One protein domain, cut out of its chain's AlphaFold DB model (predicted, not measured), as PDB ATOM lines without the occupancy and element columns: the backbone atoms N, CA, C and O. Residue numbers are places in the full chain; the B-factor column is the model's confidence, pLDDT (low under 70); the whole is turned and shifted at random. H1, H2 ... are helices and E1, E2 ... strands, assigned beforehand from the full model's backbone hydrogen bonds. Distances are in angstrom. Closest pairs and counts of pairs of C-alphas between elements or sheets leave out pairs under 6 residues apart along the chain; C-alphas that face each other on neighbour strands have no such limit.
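AT A GLANCE: This is residues 4 to 119, 137 to 165 and 178 to 198 of the 410 residues of an uncharacterized protein of Bacteroides xylanisolvens (UniProt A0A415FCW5). A twisted sheet of six antiparallel strands curls round the short helix H2 on one face, with H3, H4 and the small hairpin E3 and E4 also on that side, while the long helix H1 packs on the opposite face with its residues 11 to 27. Residues 4 to 10 of H1 stick out, and H5 only grazes the sheet. The 166 printed residues hold, in order, H1 H2 E1 E2 H3 H4 E3 E4 E5 E6 E7 E8 H5, and the sheet runs E2 E1 E5 E6 E7 E8. The class is mixed, helices and strands; the whole is compact, with a radius of gyration of the C-alphas of 17.0 A, yet elongated, spanning 61 by 37 by 28 A.

IN THESE COORDINATES: H1, residues 4 to 27, begins with C-alpha 4 at (90.878, 137.539, 79.921) and is 34.5 A long. H2 is residues 45 to 53. E1, residues 60 to 68, is 23.7 A long, and E2 is residues 73 to 78. H3 is residues 81 to 85, H4 89 to 93, E3 94 to 96 and E4 102 to 104. E5, residues 109 to 116, is 22.3 A long; E6, 137 to 147, 30.7 A; E7, 150 to 159, 28.8 A; E8, 178 to 187, 29.4 A. H5, residues 191 to 198, ends with C-alpha 198 at (71.964, 132.941, 100.431).

HOW THE PARTS SIT: In the sheet, N 65 and O 76 of the hairpin E1 and E2 are 2.8 A apart, N 64 and O 113 of E1 and E5 2.9 A, N 112 and O 139 of E5 and E6 2.8 A, N 140 and O 156 of the hairpin E6 and E7 2.8 A, and N 155 and O 182 of E7 and E8 2.9 A, within hydrogen-bond range. Three layers are formed, helices on both faces of the sheet: H1 on one, H2 on the other. H1 has a height over the sheet of 6.0 A; the C-alphas of Tyr 19 and Gly 146 of E6, the closest of the two elements, are 4.6 A apart. H2 touches H3, the C-alphas of Gly 46 and Trp 85 being closest at 4.3 A. H4, on the same face as H2, comes closest to E6 at the C-alphas of Val 93 and Gly 143, 6.6 A. E3 and E4 pair through N 95 and O 103, 2.9 A. Every O i to N i+4 pair is within hydrogen-bond range in H2, H3 and H5, against 19 of 20 in H1 and 0 of 1 in H4, where 1 of 2 O i to N i+3 pairs is.

THE WHOLE: The C-alphas of Lys 5 and His 164, the two farthest apart, are 62.3 A apart. Residues 120 to 136 and 166 to 177 are not printed, with C-alpha gaps of 15.7 A and 14.0 A. The link from H1 to H2 is long; its residues 36 to 37 pair in parallel with 185 to 186 of E8. The pLDDT is under 70 at residues 4 to 11, 106 to 108, 118 to 119 and 161 to 165.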
ATOM      1  N   ASP A   4      90.699 137.428  78.470       54.03
ATOM      2  CA  ASP A   4      90.878 137.539  79.921       54.03
ATOM      3  C   ASP A   4      89.554 137.842  80.649       54.03
ATOM      4  O   ASP A   4      89.279 137.274  81.695       54.03
ATOM      5  N   LYS A   5      88.672 138.663  80.052       53.72
ATOM      6  CA  LYS A   5      87.370 138.984  80.655       53.72
ATOM      7  C   LYS A   5      86.376 137.817  80.580       53.72
ATOM      8  O   LYS A   5      85.556 137.659  81.474       53.72
ATOM      9  N   GLU A   6      86.432 137.015  79.518       53.16
ATOM     10  CA  GLU A   6      85.618 135.793  79.412       53.16
ATOM     11  C   GLU A   6      86.118 134.698  80.373       53.16
ATOM     12  O   GLU A   6      85.325 133.874  80.822       53.16
ATOM     13  N   GLU A   7      87.411 134.709  80.715       53.19
ATOM     14  CA  GLU A   7      88.037 133.800  81.684       53.19
ATOM     15  C   GLU A   7      87.703 134.201  83.137       53.19
ATOM     16  O   GLU A   7      87.254 133.347  83.904       53.19
ATOM     17  N   ASP A   8      87.777 135.493  83.481       59.34
ATOM     18  CA  ASP A   8      87.325 136.033  84.778       59.34
ATOM     19  C   ASP A   8      85.820 135.767  85.023       59.34
ATOM     20  O   ASP A   8      85.442 135.237  86.071       59.34
ATOM     21  N   ASP A   9      84.954 136.048  84.033       68.00
ATOM     22  CA  ASP A   9      83.502 135.789  84.113       68.00
ATOM     23  C   ASP A   9      83.184 134.281  84.296       68.00
ATOM     24  O   ASP A   9      82.121 133.922  84.815       68.00
ATOM     25  N   LEU A  10      84.073 133.373  83.869       63.28
ATOM     26  CA  LEU A  10      83.935 131.920  84.057       63.28
ATOM     27  C   LEU A  10      84.353 131.469  85.462       63.28
ATOM     28  O   LEU A  10      83.662 130.635  86.057       63.28
ATOM     29  N   VAL A  11      85.448 132.015  85.999       66.25
ATOM     30  CA  VAL A  11      85.929 131.707  87.356       66.25
ATOM     31  C   VAL A  11      84.911 132.165  88.399       66.25
ATOM     32  O   VAL A  11      84.479 131.351  89.219       66.25
ATOM     33  N   ASP A  12      84.428 133.408  88.305       73.00
ATOM     34  CA  ASP A  12      83.439 133.967  89.238       73.00
ATOM     35  C   ASP A  12      82.132 133.152  89.264       73.00
ATOM     36  O   ASP A  12      81.512 132.974  90.316       73.00
ATOM     37  N   ARG A  13      81.721 132.588  88.119       73.12
ATOM     38  CA  ARG A  13      80.550 131.700  88.035       73.12
ATOM     39  C   ARG A  13      80.764 130.361  88.740       73.12
ATOM     40  O   ARG A  13      79.848 129.901  89.420       73.12
ATOM     41  N   LEU A  14      81.936 129.745  88.588       71.81
ATOM     42  CA  LEU A  14      82.269 128.461  89.218       71.81
ATOM     43  C   LEU A  14      82.446 128.596  90.737       71.81
ATOM     44  O   LEU A  14      81.986 127.735  91.490       71.81
ATOM     45  N   GLU A  15      83.059 129.687  91.199       77.75
ATOM     46  CA  GLU A  15      83.125 130.027  92.625       77.75
ATOM     47  C   GLU A  15      81.722 130.210  93.216       77.75
ATOM     48  O   GLU A  15      81.407 129.647  94.267       77.75
ATOM     49  N   ASN A  16      80.840 130.935  92.521       80.44
ATOM     50  CA  ASN A  16      79.486 131.176  93.009       80.44
ATOM     51  C   ASN A  16      78.602 129.911  92.996       80.44
ATOM     52  O   ASN A  16      77.878 129.669  93.959       80.44
ATOM     53  N   GLU A  17      78.699 129.059  91.968       78.75
ATOM     54  CA  GLU A  17      78.069 127.727  91.961       78.75
ATOM     55  C   GLU A  17      78.537 126.886  93.161       78.75
ATOM     56  O   GLU A  17      77.726 126.293  93.881       78.75
ATOM     57  N   THR A  18      79.847 126.878  93.412       81.38
ATOM     58  CA  THR A  18      80.457 126.114  94.507       81.38
ATOM     59  C   THR A  18      80.057 126.661  95.879       81.38
ATOM     60  O   THR A  18      79.837 125.877  96.808       81.38
ATOM     61  N   TYR A  19      79.915 127.984  96.015       88.38
ATOM     62  CA  TYR A  19      79.348 128.622  97.202       88.38
ATOM     63  C   TYR A  19      77.899 128.174  97.430       88.38
ATOM     64  O   TYR A  19      77.611 127.578  98.465       88.38
ATOM     65  N   LEU A  20      77.007 128.380  96.455       86.94
ATOM     66  CA  LEU A  20      75.576 128.083  96.593       86.94
ATOM     67  C   LEU A  20      75.306 126.594  96.861       86.94
ATOM     68  O   LEU A  20      74.481 126.262  97.712       86.94
ATOM     69  N   SER A  21      76.030 125.689  96.194       83.88
ATOM     70  CA  SER A  21      75.902 124.241  96.406       83.88
ATOM     71  C   SER A  21      76.333 123.810  97.813       83.88
ATOM     72  O   SER A  21      75.679 122.968  98.435       83.88
ATOM     73  N   ASN A  22      77.424 124.373  98.339       89.25
ATOM     74  CA  ASN A  22      77.901 124.026  99.676       89.25
ATOM     75  C   ASN A  22      77.106 124.721 100.787       89.25
ATOM     76  O   ASN A  22      76.834 124.070 101.793       89.25
ATOM     77  N   GLU A  23      76.672 125.969 100.601       91.62
ATOM     78  CA  GLU A  23      75.799 126.667 101.553       91.62
ATOM     79  C   GLU A  23      74.440 125.954 101.653       91.62
ATOM     80  O   GLU A  23      73.982 125.678 102.758       91.62
ATOM     81  N   PHE A  24      73.862 125.498 100.532       87.81
ATOM     82  CA  PHE A  24      72.674 124.633 100.549       87.81
ATOM     83  C   PHE A  24      72.878 123.390 101.431       87.81
ATOM     84  O   PHE A  24      72.079 123.123 102.332       87.81
ATOM     85  N   ARG A  25      73.975 122.649 101.221       87.44
ATOM     86  CA  ARG A  25      74.309 121.444 102.006       87.44
ATOM     87  C   ARG A  25      74.578 121.759 103.477       87.44
ATOM     88  O   ARG A  25      74.243 120.946 104.335       87.44
ATOM     89  N   PHE A  26      75.180 122.910 103.766       91.88
ATOM     90  CA  PHE A  26      75.447 123.388 105.119       91.88
ATOM     91  C   PHE A  26      74.142 123.698 105.863       91.88
ATOM     92  O   PHE A  26      73.946 123.194 106.966       91.88
ATOM     93  N   GLN A  27      73.228 124.450 105.245       88.94
ATOM     94  CA  GLN A  27      71.940 124.838 105.833       88.94
ATOM     95  C   GLN A  27      70.986 123.645 106.028       88.94
ATOM     96  O   GLN A  27      70.180 123.646 106.956       88.94
ATOM     97  N   HIS A  28      71.097 122.600 105.201       86.19
ATOM     98  CA  HIS A  28      70.263 121.392 105.295       86.19
ATOM     99  C   HIS A  28      70.868 120.265 106.156       86.19
ATOM    100  O   HIS A  28      70.230 119.226 106.343       86.19
ATOM    101  N   GLN A  29      72.074 120.436 106.712       90.00
ATOM    102  CA  GLN A  29      72.604 119.506 107.717       90.00
ATOM    103  C   GLN A  29      71.996 119.792 109.102       90.00
ATOM    104  O   GLN A  29      71.514 120.890 109.366       90.00
ATOM    105  N   ASN A  30      72.065 118.822 110.019       87.06
ATOM    106  CA  ASN A  30      71.549 118.976 111.383       87.06
ATOM    107  C   ASN A  30      72.145 120.216 112.088       87.06
ATOM    108  O   ASN A  30      73.368 120.343 112.170       87.06
ATOM    109  N   GLU A  31      71.287 121.075 112.645       87.81
ATOM    110  CA  GLU A  31      71.635 122.363 113.274       87.81
ATOM    111  C   GLU A  31      72.797 122.276 114.273       87.81
ATOM    112  O   GLU A  31      73.663 123.151 114.306       87.81
ATOM    113  N   LYS A  32      72.907 121.184 115.048       88.44
ATOM    114  CA  LYS A  32      74.005 121.034 116.024       88.44
ATOM    115  C   LYS A  32      75.391 120.996 115.368       88.44
ATOM    116  O   LYS A  32      76.389 121.242 116.044       88.44
ATOM    117  N   TYR A  33      75.461 120.714 114.071       89.94
ATOM    118  CA  TYR A  33      76.684 120.642 113.277       89.94
ATOM    119  C   TYR A  33      76.927 121.873 112.389       89.94
ATOM    120  O   TYR A  33      77.997 121.966 111.790       89.94
ATOM    121  N   GLN A  34      75.989 122.826 112.336       92.44
ATOM    122  CA  GLN A  34      76.135 124.083 111.597       92.44
ATOM    123  C   GLN A  34      77.108 125.021 112.330       92.44
ATOM    124  O   GLN A  34      76.724 125.935 113.057       92.44
ATOM    125  N   LEU A  35      78.403 124.742 112.185       93.81
ATOM    126  CA  LEU A  35      79.494 125.503 112.788       93.81
ATOM    127  C   LEU A  35      80.133 126.408 111.730       93.81
ATOM    128  O   LEU A  35      80.584 125.922 110.688       93.81
ATOM    129  N   ARG A  36      80.192 127.710 112.019       94.06
ATOM    130  CA  ARG A  36      80.860 128.717 111.187       94.06
ATOM    131  C   ARG A  36      81.992 129.361 111.991       94.06
ATOM    132  O   ARG A  36      81.830 129.625 113.179       94.06
ATOM    133  N   ALA A  37      83.148 129.540 111.364       95.25
ATOM    134  CA  ALA A  37      84.271 130.312 111.889       95.25
ATOM    135  C   ALA A  37      84.290 131.703 111.252       95.25
ATOM    136  O   ALA A  37      83.791 131.889 110.145       95.25
ATOM    137  N   THR A  38      84.937 132.646 111.924       94.06
ATOM    138  CA  THR A  38      85.205 134.002 111.431       94.06
ATOM    139  C   THR A  38      86.674 134.362 111.705       94.06
ATOM    140  O   THR A  38      87.405 133.558 112.296       94.06
ATOM    141  N   PRO A  39      87.168 135.564 111.351       90.44
ATOM    142  CA  PRO A  39      88.478 136.018 111.821       90.44
ATOM    143  C   PRO A  39      88.620 136.043 113.356       90.44
ATOM    144  O   PRO A  39      89.740 135.930 113.856       90.44
ATOM    145  N   ASN A  40      87.505 136.162 114.091       91.19
ATOM    146  CA  ASN A  40      87.471 136.296 115.552       91.19
ATOM    147  C   ASN A  40      87.015 135.017 116.281       91.19
ATOM    148  O   ASN A  40      87.373 134.818 117.442       91.19
ATOM    149  N   GLU A  41      86.249 134.147 115.619       93.56
ATOM    150  CA  GLU A  41      85.634 132.955 116.213       93.56
ATOM    151  C   GLU A  41      86.073 131.674 115.501       93.56
ATOM    152  O   GLU A  41      86.201 131.630 114.280       93.56
ATOM    153  N   LYS A  42      86.307 130.603 116.265       95.00
ATOM    154  CA  LYS A  42      86.906 129.362 115.755       95.00
ATOM    155  C   LYS A  42      85.939 128.194 115.833       95.00
ATOM    156  O   LYS A  42      85.377 127.927 116.894       95.00
ATOM    157  N   VAL A  43      85.890 127.391 114.772       95.94
ATOM    158  CA  VAL A  43      85.408 126.010 114.876       95.94
ATOM    159  C   VAL A  43      86.544 125.160 115.449       95.94
ATOM    160  O   VAL A  43      87.524 124.862 114.760       95.94
ATOM    161  N   THR A  44      86.441 124.806 116.732       97.31
ATOM    162  CA  THR A  44      87.473 124.027 117.428       97.31
ATOM    163  C   THR A  44      87.194 122.528 117.417       97.31
ATOM    164  O   THR A  44      86.043 122.080 117.369       97.31
ATOM    165  N   LEU A  45      88.260 121.737 117.531       97.25
ATOM    166  CA  LEU A  45      88.178 120.286 117.692       97.25
ATOM    167  C   LEU A  45      87.340 119.888 118.919       97.25
ATOM    168  O   LEU A  45      86.545 118.957 118.830       97.25
ATOM    169  N   GLY A  46      87.454 120.613 120.036       95.81
ATOM    170  CA  GLY A  46      86.663 120.357 121.241       95.81
ATOM    171  C   GLY A  46      85.155 120.507 121.031       95.81
ATOM    172  O   GLY A  46      84.386 119.633 121.432       95.81
ATOM    173  N   VAL A  47      84.720 121.564 120.332       95.31
ATOM    174  CA  VAL A  47      83.301 121.751 119.975       95.31
ATOM    175  C   VAL A  47      82.814 120.609 119.081       95.31
ATOM    176  O   VAL A  47      81.720 120.085 119.305       95.31
ATOM    177  N   LEU A  48      83.631 120.179 118.115       94.62
ATOM    178  CA  LEU A  48      83.296 119.052 117.248       94.62
ATOM    179  C   LEU A  48      83.126 117.749 118.042       94.62
ATOM    180  O   LEU A  48      82.075 117.116 117.945       94.62
ATOM    181  N   LEU A  49      84.125 117.358 118.838       92.81
ATOM    182  CA  LEU A  49      84.120 116.118 119.627       92.81
ATOM    183  C   LEU A  49      82.960 116.077 120.631       92.81
ATOM    184  O   LEU A  49      82.297 115.048 120.769       92.81
ATOM    185  N   ASN A  50      82.664 117.202 121.287       91.88
ATOM    186  CA  ASN A  50      81.566 117.272 122.245       91.88
ATOM    187  C   ASN A  50      80.194 117.114 121.566       91.88
ATOM    188  O   ASN A  50      79.413 116.249 121.953       91.88
ATOM    189  N   ARG A  51      79.918 117.875 120.495       90.19
ATOM    190  CA  ARG A  51      78.619 117.817 119.792       90.19
ATOM    191  C   ARG A  51      78.382 116.525 118.995       90.19
ATOM    192  O   ARG A  51      77.237 116.253 118.607       90.19
ATOM    193  N   THR A  52      79.430 115.747 118.712       87.31
ATOM    194  CA  THR A  52      79.343 114.488 117.950       87.31
ATOM    195  C   THR A  52      79.288 113.253 118.847       87.31
ATOM    196  O   THR A  52      78.408 112.423 118.631       87.31
ATOM    197  N   PHE A  53      80.150 113.147 119.865       85.62
ATOM    198  CA  PHE A  53      80.340 111.912 120.648       85.62
ATOM    199  C   PHE A  53      80.181 112.076 122.169       85.62
ATOM    200  O   PHE A  53      80.395 111.112 122.915       85.62
ATOM    201  N   ASP A  54      79.812 113.277 122.630       87.06
ATOM    202  CA  ASP A  54      79.750 113.637 124.053       87.06
ATOM    203  C   ASP A  54      81.076 113.331 124.772       87.06
ATOM    204  O   ASP A  54      81.139 112.625 125.779       87.06
ATOM    205  N   ILE A  55      82.167 113.795 124.158       88.62
ATOM    206  CA  ILE A  55      83.516 113.779 124.729       88.62
ATOM    207  C   ILE A  55      83.771 115.121 125.412       88.62
ATOM    208  O   ILE A  55      83.277 116.163 124.965       88.62
ATOM    209  N   ARG A  56      84.543 115.092 126.497       90.62
ATOM    210  CA  ARG A  56      84.931 116.258 127.300       90.62
ATOM    211  C   ARG A  56      86.439 116.502 127.243       90.62
ATOM    212  O   ARG A  56      87.217 115.635 126.851       90.62
ATOM    213  N   GLN A  57      86.871 117.692 127.652       92.25
ATOM    214  CA  GLN A  57      88.270 118.106 127.539       92.25
ATOM    215  C   GLN A  57      89.225 117.232 128.366       92.25
ATOM    216  O   GLN A  57      90.330 116.913 127.923       92.25
ATOM    217  N   GLU A  58      88.804 116.822 129.558       88.25
ATOM    218  CA  GLU A  58      89.577 115.971 130.459       88.25
ATOM    219  C   GLU A  58      89.787 114.545 129.927       88.25
ATOM    220  O   GLU A  58      90.711 113.870 130.383       88.25
ATOM    221  N   GLU A  59      88.967 114.118 128.963       87.38
ATOM    222  CA  GLU A  59      88.981 112.785 128.351       87.38
ATOM    223  C   GLU A  59      89.961 112.686 127.177       87.38
ATOM    224  O   GLU A  59      90.329 111.580 126.787       87.38
ATOM    225  N   VAL A  60      90.419 113.811 126.620       91.31
ATOM    226  CA  VAL A  60      91.398 113.838 125.523       91.31
ATOM    227  C   VAL A  60      92.825 113.739 126.073       91.31
ATOM    228  O   VAL A  60      93.153 114.345 127.094       91.31
ATOM    229  N   SER A  61      93.684 112.972 125.397       90.19
ATOM    230  CA  SER A  61      95.060 112.691 125.835       90.19
ATOM    231  C   SER A  61      96.128 113.222 124.877       90.19
ATOM    232  O   SER A  61      97.019 113.945 125.315       90.19
ATOM    233  N   ASP A  62      96.013 112.933 123.581       94.06
ATOM    234  CA  ASP A  62      96.931 113.417 122.551       94.06
ATOM    235  C   ASP A  62      96.228 113.596 121.197       94.06
ATOM    236  O   ASP A  62      95.159 113.036 120.941       94.06
ATOM    237  N   LEU A  63      96.823 114.428 120.343       97.38
ATOM    238  CA  LEU A  63      96.420 114.653 118.959       97.38
ATOM    239  C   LEU A  63      97.643 114.499 118.061       97.38
ATOM    240  O   LEU A  63      98.597 115.276 118.158       97.38
ATOM    241  N   TYR A  64      97.593 113.543 117.138       97.38
ATOM    242  CA  TYR A  64      98.559 113.432 116.053       97.38
ATOM    243  C   TYR A  64      97.957 113.961 114.750       97.38
ATOM    244  O   TYR A  64      96.941 113.462 114.269       97.38
ATOM    245  N   ILE A  65      98.585 114.987 114.185       96.25
ATOM    246  CA  ILE A  65      98.177 115.657 112.950       96.25
ATOM    247  C   ILE A  65      99.068 115.152 111.825       96.25
ATOM    248  O   ILE A  65     100.291 115.269 111.910       96.25
ATOM    249  N   VAL A  66      98.463 114.649 110.755       94.06
ATOM    250  CA  VAL A  66      99.136 114.291 109.507       94.06
ATOM    251  C   VAL A  66      98.658 115.236 108.415       94.06
ATOM    252  O   VAL A  66      97.467 115.289 108.126       94.06
ATOM    253  N   THR A  67      99.583 115.959 107.794       90.12
ATOM    254  CA  THR A  67      99.323 116.780 106.604       90.12
ATOM    255  C   THR A  67      99.980 116.098 105.411       90.12
ATOM    256  O   THR A  67     101.195 115.872 105.431       90.12
ATOM    257  N   ASP A  68      99.188 115.734 104.407       83.25
ATOM    258  CA  ASP A  68      99.615 114.915 103.269       83.25
ATOM    259  C   ASP A  68      99.375 115.681 101.963       83.25
ATOM    260  O   ASP A  68      98.224 116.004 101.660       83.25
ATOM    261  N   ASN A  69     100.444 116.000 101.225       78.06
ATOM    262  CA  ASN A  69     100.387 116.686  99.932       78.06
ATOM    263  C   ASN A  69     101.240 115.981  98.865       78.06
ATOM    264  O   ASN A  69     102.018 115.076  99.150       78.06
ATOM    265  N   ILE A  70     101.114 116.427  97.610       74.69
ATOM    266  CA  ILE A  70     101.770 115.820  96.434       74.69
ATOM    267  C   ILE A  70     103.307 115.726  96.572       74.69
ATOM    268  O   ILE A  70     103.933 114.916  95.889       74.69
ATOM    269  N   ARG A  71     103.935 116.554  97.416       77.50
ATOM    270  CA  ARG A  71     105.397 116.636  97.570       77.50
ATOM    271  C   ARG A  71     105.914 115.965  98.838       77.50
ATOM    272  O   ARG A  71     107.040 115.474  98.834       77.50
ATOM    273  N   GLU A  72     105.146 115.990  99.922       82.69
ATOM    274  CA  GLU A  72     105.594 115.548 101.240       82.69
ATOM    275  C   GLU A  72     104.431 115.172 102.168       82.69
ATOM    276  O   GLU A  72     103.322 115.700 102.076       82.69
ATOM    277  N   LYS A  73     104.737 114.300 103.131       87.06
ATOM    278  CA  LYS A  73     103.841 113.916 104.219       87.06
ATOM    279  C   LYS A  73     104.497 114.251 105.553       87.06
ATOM    280  O   LYS A  73     105.575 113.745 105.861       87.06
ATOM    281  N   LYS A  74     103.857 115.120 106.333       89.88
ATOM    282  CA  LYS A  74     104.365 115.646 107.611       89.88
ATOM    283  C   LYS A  74     103.479 115.213 108.774       89.88
ATOM    284  O   LYS A  74     102.278 115.026 108.610       89.88
ATOM    285  N   GLY A  75     104.092 115.064 109.949       92.44
ATOM    286  CA  GLY A  75     103.428 114.699 111.199       92.44
ATOM    287  C   GLY A  75     103.756 115.680 112.326       92.44
ATOM    288  O   GLY A  75     104.905 116.107 112.451       92.44
ATOM    289  N   ARG A  76     102.767 116.026 113.156       95.12
ATOM    290  CA  ARG A  76     102.928 116.818 114.390       95.12
ATOM    291  C   ARG A  76     102.128 116.179 115.520       95.12
ATOM    292  O   ARG A  76     100.930 115.972 115.376       95.12
ATOM    293  N   LEU A  77     102.778 115.945 116.657       97.06
ATOM    294  CA  LEU A  77     102.125 115.550 117.905       97.06
ATOM    295  C   LEU A  77     101.807 116.794 118.751       97.06
ATOM    296  O   LEU A  77     102.637 117.700 118.851       97.06
ATOM    297  N   ILE A  78     100.635 116.813 119.380       97.25
ATOM    298  CA  ILE A  78     100.234 117.763 120.424       97.25
ATOM    299  C   ILE A  78      99.764 116.947 121.635       97.25
ATOM    300  O   ILE A  78      98.986 116.008 121.480       97.25
ATOM    301  N   VAL A  79     100.243 117.302 122.832       95.00
ATOM    302  CA  VAL A  79      99.926 116.611 124.104       95.00
ATOM    303  C   VAL A  79      99.298 117.524 125.164       95.00
ATOM    304  O   VAL A  79      98.861 117.048 126.209       95.00
ATOM    305  N   ASP A  80      99.247 118.840 124.931       96.00
ATOM    306  CA  ASP A  80      98.570 119.763 125.842       96.00
ATOM    307  C   ASP A  80      97.056 119.751 125.590       96.00
ATOM    308  O   ASP A  80      96.589 120.085 124.502       96.00
ATOM    309  N   ARG A  81      96.264 119.392 126.606       93.81
ATOM    310  CA  ARG A  81      94.804 119.250 126.460       93.81
ATOM    311  C   ARG A  81      94.091 120.566 126.141       93.81
ATOM    312  O   ARG A  81      92.991 120.524 125.595       93.81
ATOM    313  N   ASN A  82      94.659 121.729 126.469       96.69
ATOM    314  CA  ASN A  82      94.082 123.017 126.081       96.69
ATOM    315  C   ASN A  82      94.386 123.331 124.615       96.69
ATOM    316  O   ASN A  82      93.486 123.779 123.905       96.69
ATOM    317  N   GLU A  83      95.602 123.053 124.145       97.56
ATOM    318  CA  GLU A  83      95.977 123.190 122.733       97.56
ATOM    319  C   GLU A  83      95.160 122.244 121.841       97.56
ATOM    320  O   GLU A  83      94.651 122.677 120.810       97.56
ATOM    321  N   ILE A  84      94.952 120.987 122.260       97.44
ATOM    322  CA  ILE A  84      94.128 120.016 121.519       97.44
ATOM    323  C   ILE A  84      92.661 120.462 121.472       97.44
ATOM    324  O   ILE A  84      92.048 120.480 120.407       97.44
ATOM    325  N   TRP A  85      92.083 120.844 122.614       97.56
ATOM    326  CA  TRP A  85      90.665 121.212 122.691       97.56
ATOM    327  C   TRP A  85      90.337 122.482 121.899       97.56
ATOM    328  O   TRP A  85      89.295 122.566 121.248       97.56
ATOM    329  N   ASN A  86      91.258 123.448 121.904       97.69
ATOM    330  CA  ASN A  86      91.150 124.700 121.158       97.69
ATOM    331  C   ASN A  86      91.806 124.633 119.765       97.69
ATOM    332  O   ASN A  86      91.990 125.675 119.130       97.69
ATOM    333  N   PHE A  87      92.152 123.432 119.283       97.62
ATOM    334  CA  PHE A  87      92.730 123.240 117.957       97.62
ATOM    335  C   PHE A  87      91.750 123.707 116.876       97.62
ATOM    336  O   PHE A  87      90.587 123.307 116.856       97.62
ATOM    337  N   ASP A  88      92.233 124.569 115.990       95.88
ATOM    338  CA  ASP A  88      91.441 125.298 115.005       95.88
ATOM    339  C   ASP A  88      91.317 124.492 113.705       95.88
ATOM    340  O   ASP A  88      92.288 124.337 112.958       95.88
ATOM    341  N   LEU A  89      90.119 123.961 113.442       95.25
ATOM    342  CA  LEU A  89      89.873 123.088 112.292       95.25
ATOM    343  C   LEU A  89      89.932 123.847 110.959       95.25
ATOM    344  O   LEU A  89      90.272 123.255 109.935       95.25
ATOM    345  N   CYS A  90      89.648 125.151 110.964       93.06
ATOM    346  CA  CYS A  90      89.691 125.980 109.764       93.06
ATOM    347  C   CYS A  90      91.137 126.303 109.380       93.06
ATOM    348  O   CYS A  90      91.553 126.042 108.250       93.06
ATOM    349  N   ASN A  91      91.944 126.774 110.334       91.06
ATOM    350  CA  ASN A  91      93.362 127.076 110.107       91.06
ATOM    351  C   ASN A  91      94.222 125.831 109.807       91.06
ATOM    352  O   ASN A  91      95.344 125.976 109.316       91.06
ATOM    353  N   ALA A  92      93.720 124.617 110.059       91.19
ATOM    354  CA  ALA A  92      94.365 123.378 109.627       91.19
ATOM    355  C   ALA A  92      94.367 123.207 108.094       91.19
ATOM    356  O   ALA A  92      95.339 122.692 107.548       91.19
ATOM    357  N   VAL A  93      93.308 123.655 107.407       90.94
ATOM    358  CA  VAL A  93      93.080 123.430 105.961       90.94
ATOM    359  C   VAL A  93      93.254 124.710 105.135       90.94
ATOM    360  O   VAL A  93      93.617 124.655 103.958       90.94
ATOM    361  N   LEU A  94      93.007 125.871 105.742       90.81
ATOM    362  CA  LEU A  94      93.168 127.177 105.108       90.81
ATOM    363  C   LEU A  94      94.601 127.703 105.251       90.81
ATOM    364  O   LEU A  94      95.336 127.373 106.191       90.81
ATOM    365  N   ILE A  95      94.984 128.554 104.308       88.38
ATOM    366  CA  ILE A  95      96.142 129.440 104.375       88.38
ATOM    367  C   ILE A  95      95.640 130.876 104.225       88.38
ATOM    368  O   ILE A  95      94.788 131.154 103.386       88.38
ATOM    369  N   LYS A  96      96.146 131.777 105.067       86.31
ATOM    370  CA  LYS A  96      95.884 133.216 104.980       86.31
ATOM    371  C   LYS A  96      97.172 133.872 104.499       86.31
ATOM    372  O   LYS A  96      98.221 133.645 105.102       86.31
ATOM    373  N   HIS A  97      97.099 134.595 103.394       83.00
ATOM    374  CA  HIS A  97      98.229 135.264 102.767       83.00
ATOM    375  C   HIS A  97      98.407 136.679 103.341       83.00
ATOM    376  O   HIS A  97      97.456 137.287 103.832       83.00
ATOM    377  N   ASP A  98      99.624 137.225 103.266       81.56
ATOM    378  CA  ASP A  98      99.960 138.536 103.855       81.56
ATOM    379  C   ASP A  98      99.189 139.714 103.223       81.56
ATOM    380  O   ASP A  98      99.092 140.786 103.816       81.56
ATOM    381  N   ASN A  99      98.634 139.525 102.021       79.25
ATOM    382  CA  ASN A  99      97.778 140.491 101.331       79.25
ATOM    383  C   ASN A  99      96.301 140.443 101.777       79.25
ATOM    384  O   ASN A  99      95.520 141.278 101.331       79.25
ATOM    385  N   GLY A 100      95.929 139.504 102.653       76.75
ATOM    386  CA  GLY A 100      94.561 139.290 103.129       76.75
ATOM    387  C   GLY A 100      93.815 138.149 102.431       76.75
ATOM    388  O   GLY A 100      92.786 137.722 102.951       76.75
ATOM    389  N   ASP A 101      94.332 137.613 101.320       81.56
ATOM    390  CA  ASP A 101      93.670 136.528 100.591       81.56
ATOM    391  C   ASP A 101      93.633 135.244 101.429       81.56
ATOM    392  O   ASP A 101      94.602 134.886 102.110       81.56
ATOM    393  N   ILE A 102      92.530 134.502 101.338       86.69
ATOM    394  CA  ILE A 102      92.375 133.205 101.999       86.69
ATOM    395  C   ILE A 102      92.260 132.120 100.931       86.69
ATOM    396  O   ILE A 102      91.381 132.136 100.073       86.69
ATOM    397  N   GLY A 103      93.172 131.155 100.993       86.00
ATOM    398  CA  GLY A 103      93.224 130.015 100.092       86.00
ATOM    399  C   GLY A 103      93.057 128.695 100.832       86.00
ATOM    400  O   GLY A 103      93.241 128.594 102.047       86.00
ATOM    401  N   TYR A 104      92.780 127.638 100.076       86.31
ATOM    402  CA  TYR A 104      93.040 126.285 100.554       86.31
ATOM    403  C   TYR A 104      94.528 125.977 100.461       86.31
ATOM    404  O   TYR A 104      95.202 126.364  99.504       86.31
ATOM    405  N   ARG A 105      95.029 125.179 101.402       81.62
ATOM    406  CA  ARG A 105      96.300 124.477 101.225       81.62
ATOM    407  C   ARG A 105      96.100 123.407 100.150       81.62
ATOM    408  O   ARG A 105      95.628 122.305 100.416       81.62
ATOM    409  N   PHE A 106      96.334 123.780  98.893       59.25
ATOM    410  CA  PHE A 106      95.976 122.945  97.748       59.25
ATOM    411  C   PHE A 106      96.654 121.573  97.806       59.25
ATOM    412  O   PHE A 106      97.870 121.457  97.940       59.25
ATOM    413  N   SER A 107      95.848 120.526  97.627       59.31
ATOM    414  CA  SER A 107      96.240 119.116  97.762       59.31
ATOM    415  C   SER A 107      96.637 118.657  99.172       59.31
ATOM    416  O   SER A 107      97.031 117.502  99.299       59.31
ATOM    417  N   GLU A 108      96.514 119.485 100.217       66.31
ATOM    418  CA  GLU A 108      96.684 119.040 101.607       66.31
ATOM    419  C   GLU A 108      95.388 118.432 102.144       66.31
ATOM    420  O   GLU A 108      94.419 119.132 102.445       66.31
ATOM    421  N   ASN A 109      95.385 117.107 102.300       83.06
ATOM    422  CA  ASN A 109      94.442 116.452 103.200       83.06
ATOM    423  C   ASN A 109      95.040 116.470 104.609       83.06
ATOM    424  O   ASN A 109      96.221 116.152 104.790       83.06
ATOM    425  N   VAL A 110      94.228 116.815 105.609       93.12
ATOM    426  CA  VAL A 110      94.654 116.808 107.013       93.12
ATOM    427  C   VAL A 110      93.931 115.694 107.747       93.12
ATOM    428  O   VAL A 110      92.705 115.693 107.827       93.12
ATOM    429  N   VAL A 111      94.684 114.754 108.310       95.44
ATOM    430  CA  VAL A 111      94.152 113.700 109.176       95.44
ATOM    431  C   VAL A 111      94.536 114.004 110.615       95.44
ATOM    432  O   VAL A 111      95.713 114.141 110.939       95.44
ATOM    433  N   LEU A 112      93.536 114.093 111.481       96.94
ATOM    434  CA  LEU A 112      93.683 114.179 112.926       96.94
ATOM    435  C   LEU A 112      93.433 112.784 113.506       96.94
ATOM    436  O   LEU A 112      92.389 112.189 113.249       96.94
ATOM    437  N   SER A 113      94.373 112.280 114.296       96.56
ATOM    438  CA  SER A 113      94.216 111.094 115.139       96.56
ATOM    439  C   SER A 113      94.150 111.566 116.586       96.56
ATOM    440  O   SER A 113      95.164 112.004 117.128       96.56
ATOM    441  N   ILE A 114      92.961 111.529 117.186       95.62
ATOM    442  CA  ILE A 114      92.697 112.004 118.545       95.62
ATOM    443  C   ILE A 114      92.631 110.798 119.474       95.62
ATOM    444  O   ILE A 114      91.716 109.984 119.350       95.62
ATOM    445  N   SER A 115      93.545 110.716 120.430       92.12
ATOM    446  CA  SER A 115      93.518 109.703 121.482       92.12
ATOM    447  C   SER A 115      92.694 110.198 122.675       92.12
ATOM    448  O   SER A 115      92.997 111.254 123.244       92.12
ATOM    449  N   TYR A 116      91.682 109.447 123.108       87.12
ATOM    450  CA  TYR A 116      90.797 109.811 124.222       87.12
ATOM    451  C   TYR A 116      90.469 108.611 125.137       87.12
ATOM    452  O   TYR A 116      90.805 107.468 124.832       87.12
ATOM    453  N   ARG A 117      89.845 108.871 126.293       80.19
ATOM    454  CA  ARG A 117      89.328 107.859 127.236       80.19
ATOM    455  C   ARG A 117      88.013 108.319 127.850       80.19
ATOM    456  O   ARG A 117      88.002 109.301 128.594       80.19
ATOM    457  N   LYS A 118      86.914 107.603 127.604       69.12
ATOM    458  CA  LYS A 118      85.610 107.965 128.178       69.12
ATOM    459  C   LYS A 118      85.567 107.651 129.682       69.12
ATOM    460  O   LYS A 118      85.684 106.502 130.093       69.12
ATOM    461  N   GLY A 119      85.419 108.698 130.492       58.69
ATOM    462  CA  GLY A 119      85.029 108.682 131.903       58.69
ATOM    463  C   GLY A 119      85.722 107.729 132.889       58.69
ATOM    464  O   GLY A 119      85.057 106.829 133.378       58.69
ATOM    465  N   ILE A 137      89.891 108.475 117.773       92.31
ATOM    466  CA  ILE A 137      89.022 109.055 116.735       92.31
ATOM    467  C   ILE A 137      89.880 109.524 115.568       92.31
ATOM    468  O   ILE A 137      90.899 110.184 115.765       92.31
ATOM    469  N   ILE A 138      89.437 109.230 114.348       95.00
ATOM    470  CA  ILE A 138      90.073 109.712 113.120       95.00
ATOM    471  C   ILE A 138      89.173 110.783 112.499       95.00
ATOM    472  O   ILE A 138      88.016 110.509 112.185       95.00
ATOM    473  N   VAL A 139      89.694 111.994 112.292       96.19
ATOM    474  CA  VAL A 139      89.021 113.072 111.545       96.19
ATOM    475  C   VAL A 139      89.839 113.399 110.303       96.19
ATOM    476  O   VAL A 139      90.969 113.863 110.407       96.19
ATOM    477  N   HIS A 140      89.266 113.203 109.122       95.44
ATOM    478  CA  HIS A 140      89.834 113.639 107.851       95.44
ATOM    479  C   HIS A 140      89.188 114.962 107.422       95.44
ATOM    480  O   HIS A 140      88.002 114.996 107.084       95.44
ATOM    481  N   LEU A 141      89.968 116.041 107.404       94.50
ATOM    482  CA  LEU A 141      89.557 117.366 106.948       94.50
ATOM    483  C   LEU A 141      89.936 117.578 105.478       94.50
ATOM    484  O   LEU A 141      91.065 117.292 105.068       94.50
ATOM    485  N   ARG A 142      89.005 118.128 104.693       91.50
ATOM    486  CA  ARG A 142      89.220 118.485 103.283       91.50
ATOM    487  C   ARG A 142      88.464 119.757 102.907       91.50
ATOM    488  O   ARG A 142      87.297 119.905 103.261       91.50
ATOM    489  N   GLY A 143      89.111 120.640 102.148       90.06
ATOM    490  CA  GLY A 143      88.453 121.793 101.529       90.06
ATOM    491  C   GLY A 143      87.461 121.367 100.444       90.06
ATOM    492  O   GLY A 143      87.771 120.507  99.616       90.06
ATOM    493  N   CYS A 144      86.271 121.963 100.445       88.44
ATOM    494  CA  CYS A 144      85.169 121.659  99.525       88.44
ATOM    495  C   CYS A 144      84.907 122.769  98.496       88.44
ATOM    496  O   CYS A 144      83.882 122.736  97.817       88.44
ATOM    497  N   GLY A 145      85.828 123.727  98.366       84.00
ATOM    498  CA  GLY A 145      85.626 124.929  97.563       84.00
ATOM    499  C   GLY A 145      84.839 126.002  98.320       84.00
ATOM    500  O   GLY A 145      84.654 125.915  99.536       84.00
ATOM    501  N   GLY A 146      84.429 127.050  97.622       76.94
ATOM    502  CA  GLY A 146      83.768 128.209  98.207       76.94
ATOM    503  C   GLY A 146      83.687 129.344  97.197       76.94
ATOM    504  O   GLY A 146      83.988 129.138  96.023       76.94
ATOM    505  N   GLY A 147      83.316 130.523  97.682       74.38
ATOM    506  CA  GLY A 147      83.429 131.782  96.944       74.38
ATOM    507  C   GLY A 147      84.186 132.814  97.777       74.38
ATOM    508  O   GLY A 147      84.500 132.545  98.935       74.38
ATOM    509  N   LYS A 148      84.435 133.995  97.201       70.88
ATOM    510  CA  LYS A 148      85.367 135.034  97.695       70.88
ATOM    511  C   LYS A 148      85.320 135.385  99.194       70.88
ATOM    512  O   LYS A 148      86.331 135.836  99.710       70.88
ATOM    513  N   GLU A 149      84.203 135.156  99.892       87.81
ATOM    514  CA  GLU A 149      84.051 135.444 101.331       87.81
ATOM    515  C   GLU A 149      83.686 134.229 102.216       87.81
ATOM    516  O   GLU A 149      83.590 134.389 103.434       87.81
ATOM    517  N   THR A 150      83.490 133.024 101.658       91.88
ATOM    518  CA  THR A 150      83.107 131.821 102.431       91.88
ATOM    519  C   THR A 150      83.790 130.551 101.902       91.88
ATOM    520  O   THR A 150      83.597 130.170 100.745       91.88
ATOM    521  N   TRP A 151      84.501 129.832 102.780       93.06
ATOM    522  CA  TRP A 151      85.209 128.573 102.492       93.06
ATOM    523  C   TRP A 151      84.595 127.413 103.278       93.06
ATOM    524  O   TRP A 151      84.486 127.482 104.502       93.06
ATOM    525  N   PHE A 152      84.244 126.318 102.601       93.75
ATOM    526  CA  PHE A 152      83.649 125.139 103.233       93.75
ATOM    527  C   PHE A 152      84.652 124.007 103.454       93.75
ATOM    528  O   PHE A 152      85.378 123.597 102.548       93.75
ATOM    529  N   ILE A 153      84.643 123.430 104.652       93.94
ATOM    530  CA  ILE A 153      85.553 122.351 105.049       93.94
ATOM    531  C   ILE A 153      84.726 121.159 105.508       93.94
ATOM    532  O   ILE A 153      83.915 121.272 106.426       93.94
ATOM    533  N   ARG A 154      84.944 119.997 104.891       93.81
ATOM    534  CA  ARG A 154      84.318 118.742 105.308       93.81
ATOM    535  C   ARG A 154      85.215 117.998 106.284       93.81
ATOM    536  O   ARG A 154      86.361 117.696 105.953       93.81
ATOM    537  N   ALA A 155      84.662 117.650 107.440       95.25
ATOM    538  CA  ALA A 155      85.213 116.659 108.351       95.25
ATOM    539  C   ALA A 155      84.513 115.316 108.130       95.25
ATOM    540  O   ALA A 155      83.332 115.171 108.446       95.25
ATOM    541  N   SER A 156      85.252 114.332 107.621       95.62
ATOM    542  CA  SER A 156      84.843 112.927 107.627       95.62
ATOM    543  C   SER A 156      85.431 112.263 108.867       95.62
ATOM    544  O   SER A 156      86.650 112.193 109.016       95.62
ATOM    545  N   ILE A 157      84.573 111.812 109.771       94.62
ATOM    546  CA  ILE A 157      84.923 111.379 111.121       94.62
ATOM    547  C   ILE A 157      84.627 109.889 111.263       94.62
ATOM    548  O   ILE A 157      83.556 109.430 110.860       94.62
ATOM    549  N   MET A 158      85.557 109.146 111.854       92.00
ATOM    550  CA  MET A 158      85.420 107.730 112.174       92.00
ATOM    551  C   MET A 158      85.721 107.493 113.655       92.00
ATOM    552  O   MET A 158      86.799 107.841 114.142       92.00
ATOM    553  N   LEU A 159      84.775 106.850 114.334       86.12
ATOM    554  CA  LEU A 159      84.931 106.266 115.659       86.12
ATOM    555  C   LEU A 159      84.976 104.729 115.497       86.12
ATOM    556  O   LEU A 159      83.963 104.137 115.110       86.12
ATOM    557  N   PRO A 160      86.130 104.077 115.728       78.31
ATOM    558  CA  PRO A 160      86.268 102.623 115.695       78.31
ATOM    559  C   PRO A 160      85.357 101.918 116.707       78.31
ATOM    560  O   PRO A 160      84.895 102.514 117.674       78.31
ATOM    561  N   THR A 161      85.123 100.623 116.505       69.25
ATOM    562  CA  THR A 161      84.440  99.773 117.489       69.25
ATOM    563  C   THR A 161      85.422  99.229 118.518       69.25
ATOM    564  O   THR A 161      86.475  98.705 118.153       69.25
ATOM    565  N   PHE A 162      85.055  99.310 119.798       67.19
ATOM    566  CA  PHE A 162      85.913  98.929 120.922       67.19
ATOM    567  C   PHE A 162      85.498  97.577 121.519       67.19
ATOM    568  O   PHE A 162      84.320  97.311 121.770       67.19
ATOM    569  N   SER A 163      86.486  96.723 121.792       54.69
ATOM    570  CA  SER A 163      86.304  95.322 122.209       54.69
ATOM    571  C   SER A 163      85.681  95.134 123.601       54.69
ATOM    572  O   SER A 163      85.274  94.033 123.961       54.69
ATOM    573  N   HIS A 164      85.576  96.189 124.413       53.72
ATOM    574  CA  HIS A 164      85.085  96.071 125.791       53.72
ATOM    575  C   HIS A 164      83.558  96.128 125.931       53.72
ATOM    576  O   HIS A 164      83.029  95.570 126.898       53.72
ATOM    577  N   GLU A 165      82.855  96.694 124.943       49.81
ATOM    578  CA  GLU A 165      81.386  96.666 124.859       49.81
ATOM    579  C   GLU A 165      80.874  95.808 123.685       49.81
ATOM    580  O   GLU A 165      79.880  95.104 123.849       49.81
ATOM    581  N   GLN A 178      81.401 103.779 113.764       83.12
ATOM    582  CA  GLN A 178      80.492 104.903 113.556       83.12
ATOM    583  C   GLN A 178      81.183 105.926 112.655       83.12
ATOM    584  O   GLN A 178      82.298 106.368 112.942       83.12
ATOM    585  N   THR A 179      80.525 106.308 111.563       88.88
ATOM    586  CA  THR A 179      81.031 107.311 110.625       88.88
ATOM    587  C   THR A 179      80.073 108.490 110.524       88.88
ATOM    588  O   THR A 179      78.854 108.330 110.506       88.88
ATOM    589  N   LEU A 180      80.632 109.697 110.471       90.56
ATOM    590  CA  LEU A 180      79.882 110.942 110.340       90.56
ATOM    591  C   LEU A 180      80.608 111.871 109.366       90.56
ATOM    592  O   LEU A 180      81.829 111.980 109.406       90.56
ATOM    593  N   SER A 181      79.863 112.573 108.518       93.31
ATOM    594  CA  SER A 181      80.390 113.670 107.704       93.31
ATOM    595  C   SER A 181      79.730 114.970 108.144       93.31
ATOM    596  O   SER A 181      78.504 115.047 108.172       93.31
ATOM    597  N   VAL A 182      80.532 115.988 108.447       94.06
ATOM    598  CA  VAL A 182      80.066 117.340 108.790       94.06
ATOM    599  C   VAL A 182      80.691 118.359 107.844       94.06
ATOM    600  O   VAL A 182      81.852 118.205 107.462       94.06
ATOM    601  N   LEU A 183      79.935 119.393 107.471       93.81
ATOM    602  CA  LEU A 183      80.427 120.543 106.719       93.81
ATOM    603  C   LEU A 183      80.492 121.771 107.639       93.81
ATOM    604  O   LEU A 183      79.492 122.142 108.244       93.81
ATOM    605  N   PHE A 184      81.650 122.415 107.734       93.12
ATOM    606  CA  PHE A 184      81.821 123.704 108.412       93.12
ATOM    607  C   PHE A 184      82.022 124.809 107.381       93.12
ATOM    608  O   PHE A 184      82.540 124.537 106.294       93.12
ATOM    609  N   ALA A 185      81.701 126.046 107.747       94.56
ATOM    610  CA  ALA A 185      82.088 127.230 106.983       94.56
ATOM    611  C   ALA A 185      83.166 128.032 107.730       94.56
ATOM    612  O   ALA A 185      83.216 128.038 108.960       94.56
ATOM    613  N   TYR A 186      84.017 128.730 106.991       95.00
ATOM    614  CA  TYR A 186      84.737 129.907 107.463       95.00
ATOM    615  C   TYR A 186      84.219 131.089 106.646       95.00
ATOM    616  O   TYR A 186      84.368 131.076 105.425       95.00
ATOM    617  N   ASP A 187      83.626 132.079 107.305       94.38
ATOM    618  CA  ASP A 187      83.200 133.337 106.697       94.38
ATOM    619  C   ASP A 187      84.238 134.421 106.998       94.38
ATOM    620  O   ASP A 187      84.668 134.598 108.139       94.38
ATOM    621  N   ASN A 188      84.661 135.161 105.979       90.44
ATOM    622  CA  ASN A 188      85.526 136.328 106.159       90.44
ATOM    623  C   ASN A 188      84.721 137.596 106.514       90.44
ATOM    624  O   ASN A 188      85.253 138.516 107.135       90.44
ATOM    625  N   THR A 189      83.422 137.605 106.199       88.12
ATOM    626  CA  THR A 189      82.441 138.639 106.568       88.12
ATOM    627  C   THR A 189      81.467 138.143 107.654       88.12
ATOM    628  O   THR A 189      81.696 137.107 108.278       88.12
ATOM    629  N   SER A 190      80.404 138.905 107.950       90.75
ATOM    630  CA  SER A 190      79.383 138.524 108.943       90.75
ATOM    631  C   SER A 190      78.657 137.236 108.520       90.75
ATOM    632  O   SER A 190      78.098 137.193 107.419       90.75
ATOM    633  N   PRO A 191      78.596 136.205 109.385       91.75
ATOM    634  CA  PRO A 191      77.815 135.005 109.117       91.75
ATOM    635  C   PRO A 191      76.346 135.299 108.798       91.75
ATOM    636  O   PRO A 191      75.795 134.718 107.864       91.75
ATOM    637  N   GLU A 192      75.740 136.240 109.525       91.44
ATOM    638  CA  GLU A 192      74.352 136.680 109.360       91.44
ATOM    639  C   GLU A 192      74.114 137.215 107.945       91.44
ATOM    640  O   GLU A 192      73.201 136.755 107.264       91.44
ATOM    641  N   GLN A 193      74.993 138.106 107.467       89.81
ATOM    642  CA  GLN A 193      74.931 138.642 106.106       89.81
ATOM    643  C   GLN A 193      74.989 137.520 105.058       89.81
ATOM    644  O   GLN A 193      74.183 137.502 104.130       89.81
ATOM    645  N   ARG A 194      75.905 136.553 105.209       89.06
ATOM    646  CA  ARG A 194      76.053 135.440 104.249       89.06
ATOM    647  C   ARG A 194      74.819 134.533 104.213       89.06
ATOM    648  O   ARG A 194      74.427 134.080 103.135       89.06
ATOM    649  N   ILE A 195      74.185 134.311 105.366       88.81
ATOM    650  CA  ILE A 195      72.934 133.546 105.486       88.81
ATOM    651  C   ILE A 195      71.770 134.307 104.838       88.81
ATOM    652  O   ILE A 195      71.000 133.705 104.091       88.81
ATOM    653  N   GLU A 196      71.646 135.616 105.074       90.19
ATOM    654  CA  GLU A 196      70.605 136.451 104.457       90.19
ATOM    655  C   GLU A 196      70.757 136.538 102.930       90.19
ATOM    656  O   GLU A 196      69.773 136.362 102.209       90.19
ATOM    657  N   GLU A 197      71.981 136.727 102.425       87.44
ATOM    658  CA  GLU A 197      72.292 136.727 100.988       87.44
ATOM    659  C   GLU A 197      71.922 135.395 100.325       87.44
ATOM    660  O   GLU A 197      71.232 135.377  99.303       87.44
ATOM    661  N   TYR A 198      72.332 134.269 100.922       88.69
ATOM    662  CA  TYR A 198      71.964 132.941 100.431       88.69
ATOM    663  C   TYR A 198      70.443 132.737 100.448       88.69
ATOM    664  O   TYR A 198      69.864 132.309  99.446       88.69
TER     665      TYR A 198